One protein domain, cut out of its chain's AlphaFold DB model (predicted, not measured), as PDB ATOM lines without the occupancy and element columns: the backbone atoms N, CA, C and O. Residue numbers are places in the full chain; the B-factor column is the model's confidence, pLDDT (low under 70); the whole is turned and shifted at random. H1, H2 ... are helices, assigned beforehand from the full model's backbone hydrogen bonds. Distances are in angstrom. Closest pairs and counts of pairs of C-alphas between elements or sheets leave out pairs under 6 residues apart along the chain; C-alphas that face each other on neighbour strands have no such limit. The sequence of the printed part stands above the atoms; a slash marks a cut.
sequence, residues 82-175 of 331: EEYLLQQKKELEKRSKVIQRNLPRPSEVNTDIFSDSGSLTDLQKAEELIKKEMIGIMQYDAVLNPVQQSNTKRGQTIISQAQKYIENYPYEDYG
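AT A GLANCE: This is residues 82 to 175 of the 331 residues of an uncharacterized protein of Aphidius gifuensis (UniProt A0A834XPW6). H3 and H5 pack together at a steep tilt; residues 82 to 88 of H1 stick out, and a long loop, residues 101 to 121, leads to H3. The printed part has 94 residues with five named helices, H1 to H5 in order along the chain, and no named strand; helices hold 60 of the 94 residues, and the class is all helix. The whole is loose: radius of gyration of the C-alphas 15.5 A, spans 54 by 36 by 24 A.

HOW THE PARTS SIT: Start at H1, residues 82 to 94; it only just touches H2, residues 97 to 100, with residues 92 to 93 alone, only at the corner, the C-alphas of Leu 92 and Gln 100 closest at 6.4 A. Residues 136 to 143 of H3, residues 122 to 144, touch residues 159 to 166 of H5, residues 153 to 168, opposite ways at 51 degrees; the C-alphas of Gln 139 and Ala 162 are closest, 5.1 A. H4, residues 148 to 151, only just touches H5, only at the corner. H1, H3 and H5 have every O i to N i+4 pair within hydrogen-bond range.

IN THESE COORDINATES: Find C-alpha 82, where H1 begins, at (2.481, -40.009, -34.297); H3 runs 33.4 A from first to last C-alpha, and H5 ends at C-alpha 168 at (-25.892, -17.290, -28.813).

THE WHOLE: Confidence is under 70 at residues 115 to 118 and 148 to 151; the printed part has no cut.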
ATOM      1  N   GLU A  82       3.221 -39.680 -33.074       91.88
ATOM      2  CA  GLU A  82       2.481 -40.009 -34.297       91.88
ATOM      3  C   GLU A  82       0.963 -39.997 -34.089       91.88
ATOM      4  O   GLU A  82       0.241 -39.390 -34.884       91.88
ATOM      5  N   GLU A  83       0.467 -40.587 -32.999       93.38
ATOM      6  CA  GLU A  83      -0.951 -40.542 -32.634       93.38
ATOM      7  C   GLU A  83      -1.434 -39.102 -32.447       93.38
ATOM      8  O   GLU A  83      -2.485 -38.720 -32.972       93.38
ATOM      9  N   TYR A  84      -0.645 -38.278 -31.757       92.00
ATOM     10  CA  TYR A  84      -0.940 -36.863 -31.566       92.00
ATOM     11  C   TYR A  84      -0.973 -36.094 -32.894       92.00
ATOM     12  O   TYR A  84      -1.910 -35.332 -33.147       92.00
ATOM     13  N   LEU A  85       0.005 -36.316 -33.779       92.38
ATOM     14  CA  LEU A  85       0.033 -35.705 -35.110       92.38
ATOM     15  C   LEU A  85      -1.168 -36.134 -35.959       92.38
ATOM     16  O   LEU A  85      -1.760 -35.314 -36.663       92.38
ATOM     17  N   LEU A  86      -1.561 -37.405 -35.882       91.50
ATOM     18  CA  LEU A  86      -2.700 -37.944 -36.617       91.50
ATOM     19  C   LEU A  86      -4.022 -37.358 -36.107       91.50
ATOM     20  O   LEU A  86      -4.890 -37.009 -36.913       91.50
ATOM     21  N   GLN A  87      -4.168 -37.190 -34.791       89.50
ATOM     22  CA  GLN A  87      -5.303 -36.486 -34.190       89.50
ATOM     23  C   GLN A  87      -5.344 -35.021 -34.631       89.50
ATOM     24  O   GLN A  87      -6.385 -34.557 -35.097       89.50
ATOM     25  N   GLN A  88      -4.209 -34.319 -34.577       87.12
ATOM     26  CA  GLN A  88      -4.116 -32.930 -35.020       87.12
ATOM     27  C   GLN A  88      -4.465 -32.784 -36.505       87.12
ATOM     28  O   GLN A  88      -5.183 -31.860 -36.879       87.12
ATOM     29  N   LYS A  89      -4.017 -33.709 -37.362       88.50
ATOM     30  CA  LYS A  89      -4.359 -33.712 -38.789       88.50
ATOM     31  C   LYS A  89      -5.859 -33.918 -39.009       88.50
ATOM     32  O   LYS A  89      -6.457 -33.176 -39.782       88.50
ATOM     33  N   LYS A  90      -6.479 -34.870 -38.301       86.81
ATOM     34  CA  LYS A  90      -7.936 -35.097 -38.353       86.81
ATOM     35  C   LYS A  90      -8.724 -33.878 -37.883       86.81
ATOM     36  O   LYS A  90      -9.760 -33.570 -38.463       86.81
ATOM     37  N   GLU A  91      -8.253 -33.192 -36.846       85.19
ATOM     38  CA  GLU A  91      -8.869 -31.954 -36.371       85.19
ATOM     39  C   GLU A  91      -8.735 -30.844 -37.420       85.19
ATOM     40  O   GLU A  91      -9.726 -30.217 -37.780       85.19
ATOM     41  N   LEU A  92      -7.538 -30.654 -37.981       85.81
ATOM     42  CA  LEU A  92      -7.242 -29.643 -39.000       85.81
ATOM     43  C   LEU A  92      -8.060 -29.865 -40.287       85.81
ATOM     44  O   LEU A  92      -8.564 -28.900 -40.861       85.81
ATOM     45  N   GLU A  93      -8.263 -31.118 -40.702       86.25
ATOM     46  CA  GLU A  93      -9.124 -31.485 -41.838       86.25
ATOM     47  C   GLU A  93     -10.594 -31.086 -41.641       86.25
ATOM     48  O   GLU A  93     -11.276 -30.799 -42.623       86.25
ATOM     49  N   LYS A  94     -11.083 -31.035 -40.396       82.69
ATOM     50  CA  LYS A  94     -12.448 -30.578 -40.085       82.69
ATOM     51  C   LYS A  94     -12.570 -29.056 -40.027       82.69
ATOM     52  O   LYS A  94     -13.673 -28.531 -40.122       82.69
ATOM     53  N   ARG A  95     -11.457 -28.337 -39.857       84.25
ATOM     54  CA  ARG A  95     -11.463 -26.871 -39.763       84.25
ATOM     55  C   ARG A  95     -11.644 -26.209 -41.124       84.25
ATOM     56  O   ARG A  95     -11.530 -26.841 -42.171       84.25
ATOM     57  N   SER A  96     -11.882 -24.899 -41.109       87.88
ATOM     58  CA  SER A  96     -12.071 -24.111 -42.325       87.88
ATOM     59  C   SER A  96     -10.879 -24.211 -43.293       87.88
ATOM     60  O   SER A  96      -9.709 -24.277 -42.899       87.88
ATOM     61  N   LYS A  97     -11.160 -24.138 -44.604       89.44
ATOM     62  CA  LYS A  97     -10.125 -24.130 -45.661       89.44
ATOM     63  C   LYS A  97      -9.117 -22.985 -45.494       89.44
ATOM     64  O   LYS A  97      -7.973 -23.106 -45.925       89.44
ATOM     65  N   VAL A  98      -9.529 -21.879 -44.868       90.06
ATOM     66  CA  VAL A  98      -8.672 -20.723 -44.565       90.06
ATOM     67  C   VAL A  98      -7.578 -21.113 -43.569       90.06
ATOM     68  O   VAL A  98      -6.417 -20.759 -43.777       90.06
ATOM     69  N   ILE A  99      -7.920 -21.890 -42.532       87.88
ATOM     70  CA  ILE A  99      -6.951 -22.443 -41.577       87.88
ATOM     71  C   ILE A  99      -6.087 -23.510 -42.250       87.88
ATOM     72  O   ILE A  99      -4.867 -23.447 -42.135       87.88
ATOM     73  N   GLN A 100      -6.691 -24.434 -43.003       89.88
ATOM     74  CA  GLN A 100      -5.955 -25.492 -43.712       89.88
ATOM     75  C   GLN A 100      -4.874 -24.930 -44.646       89.88
ATOM     76  O   GLN A 100      -3.783 -25.486 -44.754       89.88
ATOM     77  N   ARG A 101      -5.165 -23.806 -45.311       91.44
ATOM     78  CA  ARG A 101      -4.254 -23.127 -46.244       91.44
ATOM     79  C   ARG A 101      -3.384 -22.047 -45.598       91.44
ATOM     80  O   ARG A 101      -2.629 -21.397 -46.313       91.44
ATOM     81  N   ASN A 102      -3.484 -21.839 -44.283       88.06
ATOM     82  CA  ASN A 102      -2.780 -20.778 -43.555       88.06
ATOM     83  C   ASN A 102      -2.939 -19.381 -44.191       88.06
ATOM     84  O   ASN A 102      -1.992 -18.595 -44.248       88.06
ATOM     85  N   LEU A 103      -4.139 -19.066 -44.686       89.19
ATOM     86  CA  LEU A 103      -4.413 -17.770 -45.305       89.19
ATOM     87  C   LEU A 103      -4.600 -16.671 -44.239       89.19
ATOM     88  O   LEU A 103      -5.061 -16.960 -43.130       89.19
ATOM     89  N   PRO A 104      -4.275 -15.400 -44.558       88.81
ATOM     90  CA  PRO A 104      -4.501 -14.279 -43.650       88.81
ATOM     91  C   PRO A 104      -5.971 -14.165 -43.236       88.81
ATOM     92  O   PRO A 104      -6.865 -14.129 -44.081       88.81
ATOM     93  N   ARG A 105      -6.213 -14.079 -41.925       87.31
ATOM     94  CA  ARG A 105      -7.544 -13.876 -41.338       87.31
ATOM     95  C   ARG A 105      -7.721 -12.423 -40.892       87.31
ATOM     96  O   ARG A 105      -6.737 -11.800 -40.483       87.31
ATOM     97  N   PRO A 106      -8.947 -11.874 -40.944       84.12
ATOM     98  CA  PRO A 106      -9.208 -10.537 -40.432       84.12
ATOM     99  C   PRO A 106      -9.002 -10.490 -38.914       84.12
ATOM    100  O   PRO A 106      -9.356 -11.429 -38.203       84.12
ATOM    101  N   SER A 107      -8.435  -9.388 -38.415       81.25
ATOM    102  CA  SER A 107      -8.260  -9.178 -36.971       81.25
ATOM    103  C   SER A 107      -9.586  -8.927 -36.248       81.25
ATOM    104  O   SER A 107      -9.698  -9.249 -35.072       81.25
ATOM    105  N   GLU A 108     -10.571  -8.349 -36.936       82.56
ATOM    106  CA  GLU A 108     -11.903  -8.031 -36.416       82.56
ATOM    107  C   GLU A 108     -12.951  -8.491 -37.434       82.56
ATOM    108  O   GLU A 108     -12.811  -8.238 -38.635       82.56
ATOM    109  N   VAL A 109     -13.974  -9.205 -36.963       82.88
ATOM    110  CA  VAL A 109     -15.073  -9.702 -37.797       82.88
ATOM    111  C   VAL A 109     -16.192  -8.669 -37.760       82.88
ATOM    112  O   VAL A 109     -16.701  -8.352 -36.689       82.88
ATOM    113  N   ASN A 110     -16.575  -8.142 -38.922       80.19
ATOM    114  CA  ASN A 110     -17.698  -7.217 -39.006       80.19
ATOM    115  C   ASN A 110     -19.022  -7.995 -38.949       80.19
ATOM    116  O   ASN A 110     -19.301  -8.799 -39.838       80.19
ATOM    117  N   THR A 111     -19.830  -7.740 -37.924       80.25
ATOM    118  CA  THR A 111     -21.162  -8.336 -37.749       80.25
ATOM    119  C   THR A 111     -22.279  -7.532 -38.413       80.25
ATOM    120  O   THR A 111     -23.364  -8.064 -38.615       80.25
ATOM    121  N   ASP A 112     -22.022  -6.290 -38.828       76.50
ATOM    122  CA  ASP A 112     -23.032  -5.341 -39.326       76.50
ATOM    123  C   ASP A 112     -23.332  -5.526 -40.830       76.50
ATOM    124  O   ASP A 112     -23.648  -4.582 -41.554       76.50
ATOM    125  N   ILE A 113     -23.168  -6.748 -41.341       75.06
ATOM    126  CA  ILE A 113     -23.392  -7.087 -42.759       75.06
ATOM    127  C   ILE A 113     -24.871  -7.453 -43.012       75.06
ATOM    128  O   ILE A 113     -25.306  -7.538 -44.164       75.06
ATOM    129  N   PHE A 114     -25.652  -7.673 -41.952       74.06
ATOM    130  CA  PHE A 114     -27.068  -8.029 -42.044       74.06
ATOM    131  C   PHE A 114     -27.924  -6.865 -42.550       74.06
ATOM    132  O   PHE A 114     -27.610  -5.696 -42.321       74.06
ATOM    133  N   SER A 115     -28.995  -7.183 -43.283       68.31
ATOM    134  CA  SER A 115     -29.942  -6.173 -43.738       68.31
ATOM    135  C   SER A 115     -31.098  -6.093 -42.750       68.31
ATOM    136  O   SER A 115     -31.888  -7.018 -42.637       68.31
ATOM    137  N   ASP A 116     -31.275  -4.948 -42.097       62.47
ATOM    138  CA  ASP A 116     -32.409  -4.727 -41.183       62.47
ATOM    139  C   ASP A 116     -33.752  -4.497 -41.920       62.47
ATOM    140  O   ASP A 116     -34.697  -3.925 -41.373       62.47
ATOM    141  N   SER A 117     -33.858  -4.883 -43.196       63.19
ATOM    142  CA  SER A 117     -35.043  -4.607 -44.010       63.19
ATOM    143  C   SER A 117     -36.135  -5.659 -43.774       63.19
ATOM    144  O   SER A 117     -36.047  -6.788 -44.228       63.19
ATOM    145  N   GLY A 118     -37.210  -5.286 -43.072       69.12
ATOM    146  CA  GLY A 118     -38.256  -6.202 -42.579       69.12
ATOM    147  C   GLY A 118     -39.106  -6.964 -43.615       69.12
ATOM    148  O   GLY A 118     -40.045  -7.651 -43.223       69.12
ATOM    149  N   SER A 119     -38.810  -6.883 -44.915       77.12
ATOM    150  CA  SER A 119     -39.473  -7.679 -45.958       77.12
ATOM    151  C   SER A 119     -38.463  -8.172 -46.995       77.12
ATOM    152  O   SER A 119     -38.396  -7.662 -48.115       77.12
ATOM    153  N   LEU A 120     -37.651  -9.153 -46.609       81.94
ATOM    154  CA  LEU A 120     -36.691  -9.771 -47.516       81.94
ATOM    155  C   LEU A 120     -37.387 -10.754 -48.464       81.94
ATOM    156  O   LEU A 120     -38.286 -11.499 -48.061       81.94
ATOM    157  N   THR A 121     -36.946 -10.780 -49.721       90.50
ATOM    158  CA  THR A 121     -37.314 -11.839 -50.671       90.50
ATOM    159  C   THR A 121     -36.736 -13.179 -50.220       90.50
ATOM    160  O   THR A 121     -35.775 -13.217 -49.453       90.50
ATOM    161  N   ASP A 122     -37.277 -14.301 -50.693       90.12
ATOM    162  CA  ASP A 122     -36.774 -15.620 -50.273       90.12
ATOM    163  C   ASP A 122     -35.305 -15.843 -50.666       90.12
ATOM    164  O   ASP A 122     -34.545 -16.429 -49.897       90.12
ATOM    165  N   LEU A 123     -34.868 -15.269 -51.794       89.88
ATOM    166  CA  LEU A 123     -33.456 -15.248 -52.182       89.88
ATOM    167  C   LEU A 123     -32.606 -14.441 -51.189       89.88
ATOM    168  O   LEU A 123     -31.554 -14.900 -50.757       89.88
ATOM    169  N   GLN A 124     -33.077 -13.261 -50.780       88.81
ATOM    170  CA  GLN A 124     -32.382 -12.440 -49.790       88.81
ATOM    171  C   GLN A 124     -32.329 -13.122 -48.417       88.81
ATOM    172  O   GLN A 124     -31.296 -13.070 -47.758       88.81
ATOM    173  N   LYS A 125     -33.395 -13.816 -48.000       89.12
ATOM    174  CA  LYS A 125     -33.384 -14.627 -46.771       89.12
ATOM    175  C   LYS A 125     -32.330 -15.733 -46.846       89.12
ATOM    176  O   LYS A 125     -31.603 -15.933 -45.877       89.12
ATOM    177  N   ALA A 126     -32.216 -16.421 -47.985       90.06
ATOM    178  CA  ALA A 126     -31.173 -17.423 -48.195       90.06
ATOM    179  C   ALA A 126     -29.765 -16.804 -48.106       90.06
ATOM    180  O   ALA A 126     -28.899 -17.343 -47.417       90.06
ATOM    181  N   GLU A 127     -29.543 -15.631 -48.708       88.75
ATOM    182  CA  GLU A 127     -28.275 -14.899 -48.568       88.75
ATOM    183  C   GLU A 127     -27.965 -14.515 -47.115       88.75
ATOM    184  O   GLU A 127     -26.809 -14.561 -46.694       88.75
ATOM    185  N   GLU A 128     -28.968 -14.113 -46.333       88.56
ATOM    186  CA  GLU A 128     -28.779 -13.798 -44.916       88.56
ATOM    187  C   GLU A 128     -28.410 -15.020 -44.085       88.56
ATOM    188  O   GLU A 128     -27.549 -14.904 -43.213       88.56
ATOM    189  N   LEU A 129     -28.998 -16.186 -44.365       89.19
ATOM    190  CA  LEU A 129     -28.604 -17.440 -43.720       89.19
ATOM    191  C   LEU A 129     -27.139 -17.774 -44.018       89.19
ATOM    192  O   LEU A 129     -26.375 -18.038 -43.095       89.19
ATOM    193  N   ILE A 130     -26.708 -17.638 -45.276       90.62
ATOM    194  CA  ILE A 130     -25.304 -17.849 -45.662       90.62
ATOM    195  C   ILE A 130     -24.376 -16.874 -44.920       90.62
ATOM    196  O   ILE A 130     -23.314 -17.265 -44.437       90.62
ATOM    197  N   LYS A 131     -24.767 -15.599 -44.786       90.19
ATOM    198  CA  LYS A 131     -23.984 -14.595 -44.041       90.19
ATOM    199  C   LYS A 131     -23.889 -14.927 -42.550       90.19
ATOM    200  O   LYS A 131     -22.821 -14.728 -41.972       90.19
ATOM    201  N   LYS A 132     -24.970 -15.427 -41.937       88.38
ATOM    202  CA  LYS A 132     -24.980 -15.865 -40.529       88.38
ATOM    203  C   LYS A 132     -23.990 -17.005 -40.314       88.38
ATOM    204  O   LYS A 132     -23.119 -16.871 -39.459       88.38
ATOM    205  N   GLU A 133     -24.049 -18.040 -41.149       89.19
ATOM    206  CA  GLU A 133     -23.112 -19.169 -41.088       89.19
ATOM    207  C   GLU A 133     -21.662 -18.734 -41.315       89.19
ATOM    208  O   GLU A 133     -20.759 -19.116 -40.573       89.19
ATOM    209  N   MET A 134     -21.424 -17.855 -42.295       89.69
ATOM    210  CA  MET A 134     -20.093 -17.307 -42.557       89.69
ATOM    211  C   MET A 134     -19.520 -16.600 -41.323       89.69
ATOM    212  O   MET A 134     -18.364 -16.826 -40.960       89.69
ATOM    213  N   ILE A 135     -20.319 -15.757 -40.663       89.94
ATOM    214  CA  ILE A 135     -19.905 -15.062 -39.442       89.94
ATOM    215  C   ILE A 135     -19.682 -16.067 -38.304       89.94
ATOM    216  O   ILE A 135     -18.671 -15.955 -37.612       89.94
ATOM    217  N   GLY A 136     -20.549 -17.070 -38.148       90.19
ATOM    218  CA  GLY A 136     -20.380 -18.155 -37.178       90.19
ATOM    219  C   GLY A 136     -19.038 -18.877 -37.334       90.19
ATOM    220  O   GLY A 136     -18.263 -18.946 -36.379       90.19
ATOM    221  N   ILE A 137     -18.701 -19.302 -38.558       89.31
ATOM    222  CA  ILE A 137     -17.418 -19.948 -38.885       89.31
ATOM    223  C   ILE A 137     -16.237 -19.027 -38.551       89.31
ATOM    224  O   ILE A 137     -15.271 -19.448 -37.916       89.31
ATOM    225  N   MET A 138     -16.297 -17.753 -38.953       89.44
ATOM    226  CA  MET A 138     -15.207 -16.799 -38.714       89.44
ATOM    227  C   MET A 138     -14.968 -16.545 -37.223       89.44
ATOM    228  O   MET A 138     -13.820 -16.405 -36.796       89.44
ATOM    229  N   GLN A 139     -16.037 -16.471 -36.430       89.12
ATOM    230  CA  GLN A 139     -15.941 -16.243 -34.992       89.12
ATOM    231  C   GLN A 139     -15.462 -17.492 -34.249       89.12
ATOM    232  O   GLN A 139     -14.597 -17.378 -33.380       89.12
ATOM    233  N   TYR A 140     -15.927 -18.678 -34.648       89.62
ATOM    234  CA  TYR A 140     -15.407 -19.956 -34.162       89.62
ATOM    235  C   TYR A 140     -13.895 -20.080 -34.403       89.62
ATOM    236  O   TYR A 140     -13.117 -20.334 -33.476       89.62
ATOM    237  N   ASP A 141     -13.454 -19.767 -35.625       88.75
ATOM    238  CA  ASP A 141     -12.041 -19.752 -35.993       88.75
ATOM    239  C   ASP A 141     -11.234 -18.722 -35.189       88.75
ATOM    240  O   ASP A 141     -10.081 -18.988 -34.836       88.75
ATOM    241  N   ALA A 142     -11.813 -17.558 -34.880       88.12
ATOM    242  CA  ALA A 142     -11.162 -16.516 -34.088       88.12
ATOM    243  C   ALA A 142     -10.936 -16.934 -32.624       88.12
ATOM    244  O   ALA A 142      -9.913 -16.562 -32.043       88.12
ATOM    245  N   VAL A 143     -11.852 -17.719 -32.042       88.38
ATOM    246  CA  VAL A 143     -11.729 -18.233 -30.667       88.38
ATOM    247  C   VAL A 143     -10.707 -19.363 -30.582       88.38
ATOM    248  O   VAL A 143      -9.843 -19.333 -29.706       88.38
ATOM    249  N   LEU A 144     -10.765 -20.341 -31.492       86.06
ATOM    250  CA  LEU A 144      -9.853 -21.490 -31.463       86.06
ATOM    251  C   LEU A 144      -8.453 -21.174 -31.995       86.06
ATOM    252  O   LEU A 144      -7.470 -21.741 -31.522       86.06
ATOM    253  N   ASN A 145      -8.346 -20.286 -32.987       84.00
ATOM    254  CA  ASN A 145      -7.086 -19.920 -33.637       84.00
ATOM    255  C   ASN A 145      -6.898 -18.401 -33.645       84.00
ATOM    256  O   ASN A 145      -6.958 -17.762 -34.707       84.00
ATOM    257  N   PRO A 146      -6.627 -17.798 -32.481       82.38
ATOM    258  CA  PRO A 146      -6.457 -16.360 -32.392       82.38
ATOM    259  C   PRO A 146      -5.244 -15.893 -33.217       82.38
ATOM    260  O   PRO A 146      -4.148 -16.450 -33.130       82.38
ATOM    261  N   VAL A 147      -5.431 -14.851 -34.035       79.12
ATOM    262  CA  VAL A 147      -4.359 -14.224 -34.835       79.12
ATOM    263  C   VAL A 147      -3.328 -13.578 -33.896       79.12
ATOM    264  O   VAL A 147      -3.704 -13.085 -32.843       79.12
ATOM    265  N   GLN A 148      -2.038 -13.526 -34.262       65.12
ATOM    266  CA  GLN A 148      -0.919 -13.092 -33.391       65.12
ATOM    267  C   GLN A 148      -1.094 -11.731 -32.675       65.12
ATOM    268  O   GLN A 148      -0.450 -11.477 -31.658       65.12
ATOM    269  N   GLN A 149      -1.984 -10.854 -33.154       59.88
ATOM    270  CA  GLN A 149      -2.355  -9.602 -32.476       59.88
ATOM    271  C   GLN A 149      -3.241  -9.807 -31.218       59.88
ATOM    272  O   GLN A 149      -3.532  -8.844 -30.500       59.88
ATOM    273  N   SER A 150      -3.629 -11.050 -30.913       59.44
ATOM    274  CA  SER A 150      -4.472 -11.470 -29.783       59.44
ATOM    275  C   SER A 150      -3.867 -11.237 -28.396       59.44
ATOM    276  O   SER A 150      -4.598 -11.102 -27.416       59.44
ATOM    277  N   ASN A 151      -2.538 -11.127 -28.305       62.75
ATOM    278  CA  ASN A 151      -1.825 -10.878 -27.045       62.75
ATOM    279  C   ASN A 151      -1.968  -9.431 -26.540       62.75
ATOM    280  O   ASN A 151      -1.491  -9.086 -25.459       62.75
ATOM    281  N   THR A 152      -2.610  -8.560 -27.317       75.81
ATOM    282  CA  THR A 152      -2.916  -7.190 -26.904       75.81
ATOM    283  C   THR A 152      -4.246  -7.135 -26.149       75.81
ATOM    284  O   THR A 152      -5.130  -7.960 -26.365       75.81
ATOM    285  N   LYS A 153      -4.447  -6.109 -25.306       76.81
ATOM    286  CA  LYS A 153      -5.738  -5.879 -24.621       76.81
ATOM    287  C   LYS A 153      -6.927  -5.843 -25.595       76.81
ATOM    288  O   LYS A 153      -8.000  -6.320 -25.250       76.81
ATOM    289  N   ARG A 154      -6.716  -5.313 -26.810       76.31
ATOM    290  CA  ARG A 154      -7.724  -5.286 -27.884       76.31
ATOM    291  C   ARG A 154      -8.011  -6.678 -28.449       76.31
ATOM    292  O   ARG A 154      -9.161  -7.008 -28.705       76.31
ATOM    293  N   GLY A 155      -6.980  -7.504 -28.593       78.31
ATOM    294  CA  GLY A 155      -7.116  -8.895 -29.013       78.31
ATOM    295  C   GLY A 155      -7.973  -9.727 -28.058       78.31
ATOM    296  O   GLY A 155      -8.855 -10.456 -28.499       78.31
ATOM    297  N   GLN A 156      -7.778  -9.550 -26.748       82.19
ATOM    298  CA  GLN A 156      -8.582 -10.233 -25.729       82.19
ATOM    299  C   GLN A 156     -10.060  -9.830 -25.782       82.19
ATOM    300  O   GLN A 156     -10.926 -10.696 -25.748       82.19
ATOM    301  N   THR A 157     -10.366  -8.536 -25.949       83.81
ATOM    302  CA  THR A 157     -11.760  -8.086 -26.105       83.81
ATOM    303  C   THR A 157     -12.448  -8.681 -27.333       83.81
ATOM    304  O   THR A 157     -13.624  -9.018 -27.242       83.81
ATOM    305  N   ILE A 158     -11.726  -8.861 -28.444       83.12
ATOM    306  CA  ILE A 158     -12.273  -9.453 -29.677       83.12
ATOM    307  C   ILE A 158     -12.590 -10.938 -29.464       83.12
ATOM    308  O   ILE A 158     -13.668 -11.393 -29.830       83.12
ATOM    309  N   ILE A 159     -11.695 -11.685 -28.806       85.56
ATOM    310  CA  ILE A 159     -11.944 -13.095 -28.467       85.56
ATOM    311  C   ILE A 159     -13.164 -13.217 -27.548       85.56
ATOM    312  O   ILE A 159     -14.027 -14.055 -27.789       85.56
ATOM    313  N   SER A 160     -13.286 -12.357 -26.531       87.38
ATOM    314  CA  SER A 160     -14.456 -12.367 -25.644       87.38
ATOM    315  C   SER A 160     -15.759 -12.021 -26.371       87.38
ATOM    316  O   SER A 160     -16.809 -12.551 -26.022       87.38
ATOM    317  N   GLN A 161     -15.723 -11.131 -27.367       86.69
ATOM    318  CA  GLN A 161     -16.891 -10.837 -28.205       86.69
ATOM    319  C   GLN A 161     -17.273 -12.047 -29.063       86.69
ATOM    320  O   GLN A 161     -18.446 -12.411 -29.091       86.69
ATOM    321  N   ALA A 162     -16.288 -12.703 -29.680       86.75
ATOM    322  CA  ALA A 162     -16.515 -13.904 -30.476       86.75
ATOM    323  C   ALA A 162     -17.091 -15.056 -29.634       86.75
ATOM    324  O   ALA A 162     -18.038 -15.715 -30.049       86.75
ATOM    325  N   GLN A 163     -16.597 -15.249 -28.407       88.44
ATOM    326  CA  GLN A 163     -17.146 -16.237 -27.472       88.44
ATOM    327  C   GLN A 163     -18.624 -15.982 -27.148       88.44
ATOM    328  O   GLN A 163     -19.422 -16.912 -27.194       88.44
ATOM    329  N   LYS A 164     -19.005 -14.726 -26.877       89.75
ATOM    330  CA  LYS A 164     -20.406 -14.359 -26.602       89.75
ATOM    331  C   LYS A 164     -21.328 -14.609 -27.790       89.75
ATOM    332  O   LYS A 164     -22.491 -14.945 -27.611       89.75
ATOM    333  N   TYR A 165     -20.839 -14.403 -29.007       88.00
ATOM    334  CA  TYR A 165     -21.634 -14.681 -30.196       88.00
ATOM    335  C   TYR A 165     -21.832 -16.181 -30.398       88.00
ATOM    336  O   TYR A 165     -22.950 -16.589 -30.681       88.00
ATOM    337  N   ILE A 166     -20.784 -16.993 -30.205       89.00
ATOM    338  CA  ILE A 166     -20.868 -18.460 -30.297       89.00
ATOM    339  C   ILE A 166     -21.802 -19.027 -29.220       89.00
ATOM    340  O   ILE A 166     -22.493 -20.008 -29.464       89.00
ATOM    341  N   GLU A 167     -21.867 -18.407 -28.041       89.44
ATOM    342  CA  GLU A 167     -22.833 -18.784 -27.002       89.44
ATOM    343  C   GLU A 167     -24.288 -18.603 -27.475       89.44
ATOM    344  O   GLU A 167     -25.135 -19.447 -27.198       89.44
ATOM    345  N   ASN A 168     -24.566 -17.541 -28.238       87.44
ATOM    346  CA  ASN A 168     -25.892 -17.290 -28.813       87.44
ATOM    347  C   ASN A 168     -26.155 -18.095 -30.098       87.44
ATOM    348  O   ASN A 168     -27.301 -18.445 -30.377       87.44
ATOM    349  N   TYR A 169     -25.107 -18.365 -30.879       86.19
ATOM    350  CA  TYR A 169     -25.139 -19.077 -32.158       86.19
ATOM    351  C   TYR A 169     -24.057 -20.167 -32.167       86.19
ATOM    352  O   TYR A 169     -22.958 -19.939 -32.687       86.19
ATOM    353  N   PRO A 170     -24.337 -21.335 -31.559       87.44
ATOM    354  CA  PRO A 170     -23.376 -22.424 -31.488       87.44
ATOM    355  C   PRO A 170     -22.963 -22.903 -32.877       87.44
ATOM    356  O   PRO A 170     -23.792 -23.024 -33.776       87.44
ATOM    357  N   TYR A 171     -21.675 -23.197 -33.037       86.31
ATOM    358  CA  TYR A 171     -21.161 -23.796 -34.261       86.31
ATOM    359  C   TYR A 171     -21.615 -25.257 -34.360       86.31
ATOM    360  O   TYR A 171     -21.378 -26.040 -33.437       86.31
ATOM    361  N   GLU A 172     -22.264 -25.618 -35.466       86.06
ATOM    362  CA  GLU A 172     -22.685 -26.992 -35.733       86.06
ATOM    363  C   GLU A 172     -21.542 -27.802 -36.359       86.06
ATOM    364  O   GLU A 172     -21.035 -27.482 -37.436       86.06
ATOM    365  N   ASP A 173     -21.154 -28.891 -35.694       82.69
ATOM    366  CA  ASP A 173     -20.156 -29.818 -36.220       82.69
ATOM    367  C   ASP A 173     -20.797 -30.790 -37.221       82.69
ATOM    368  O   ASP A 173     -21.605 -31.652 -36.862       82.69
ATOM    369  N   TYR A 174     -20.376 -30.710 -38.483       85.31
ATOM    370  CA  TYR A 174     -20.799 -31.641 -39.529       85.31
ATOM    371  C   TYR A 174     -19.792 -32.782 -39.728       85.31
ATOM    372  O   TYR A 174     -18.571 -32.600 -39.706       85.31
ATOM    373  N   GLY A 175     -20.309 -33.993 -39.958       88.00
ATOM    374  CA  GLY A 175     -19.492 -35.156 -40.303       88.00
ATOM    375  C   GLY A 175     -18.770 -34.983 -41.645       88.00
ATOM    376  O   GLY A 175     -19.287 -34.347 -42.563       88.00
TER     377      GLY A 175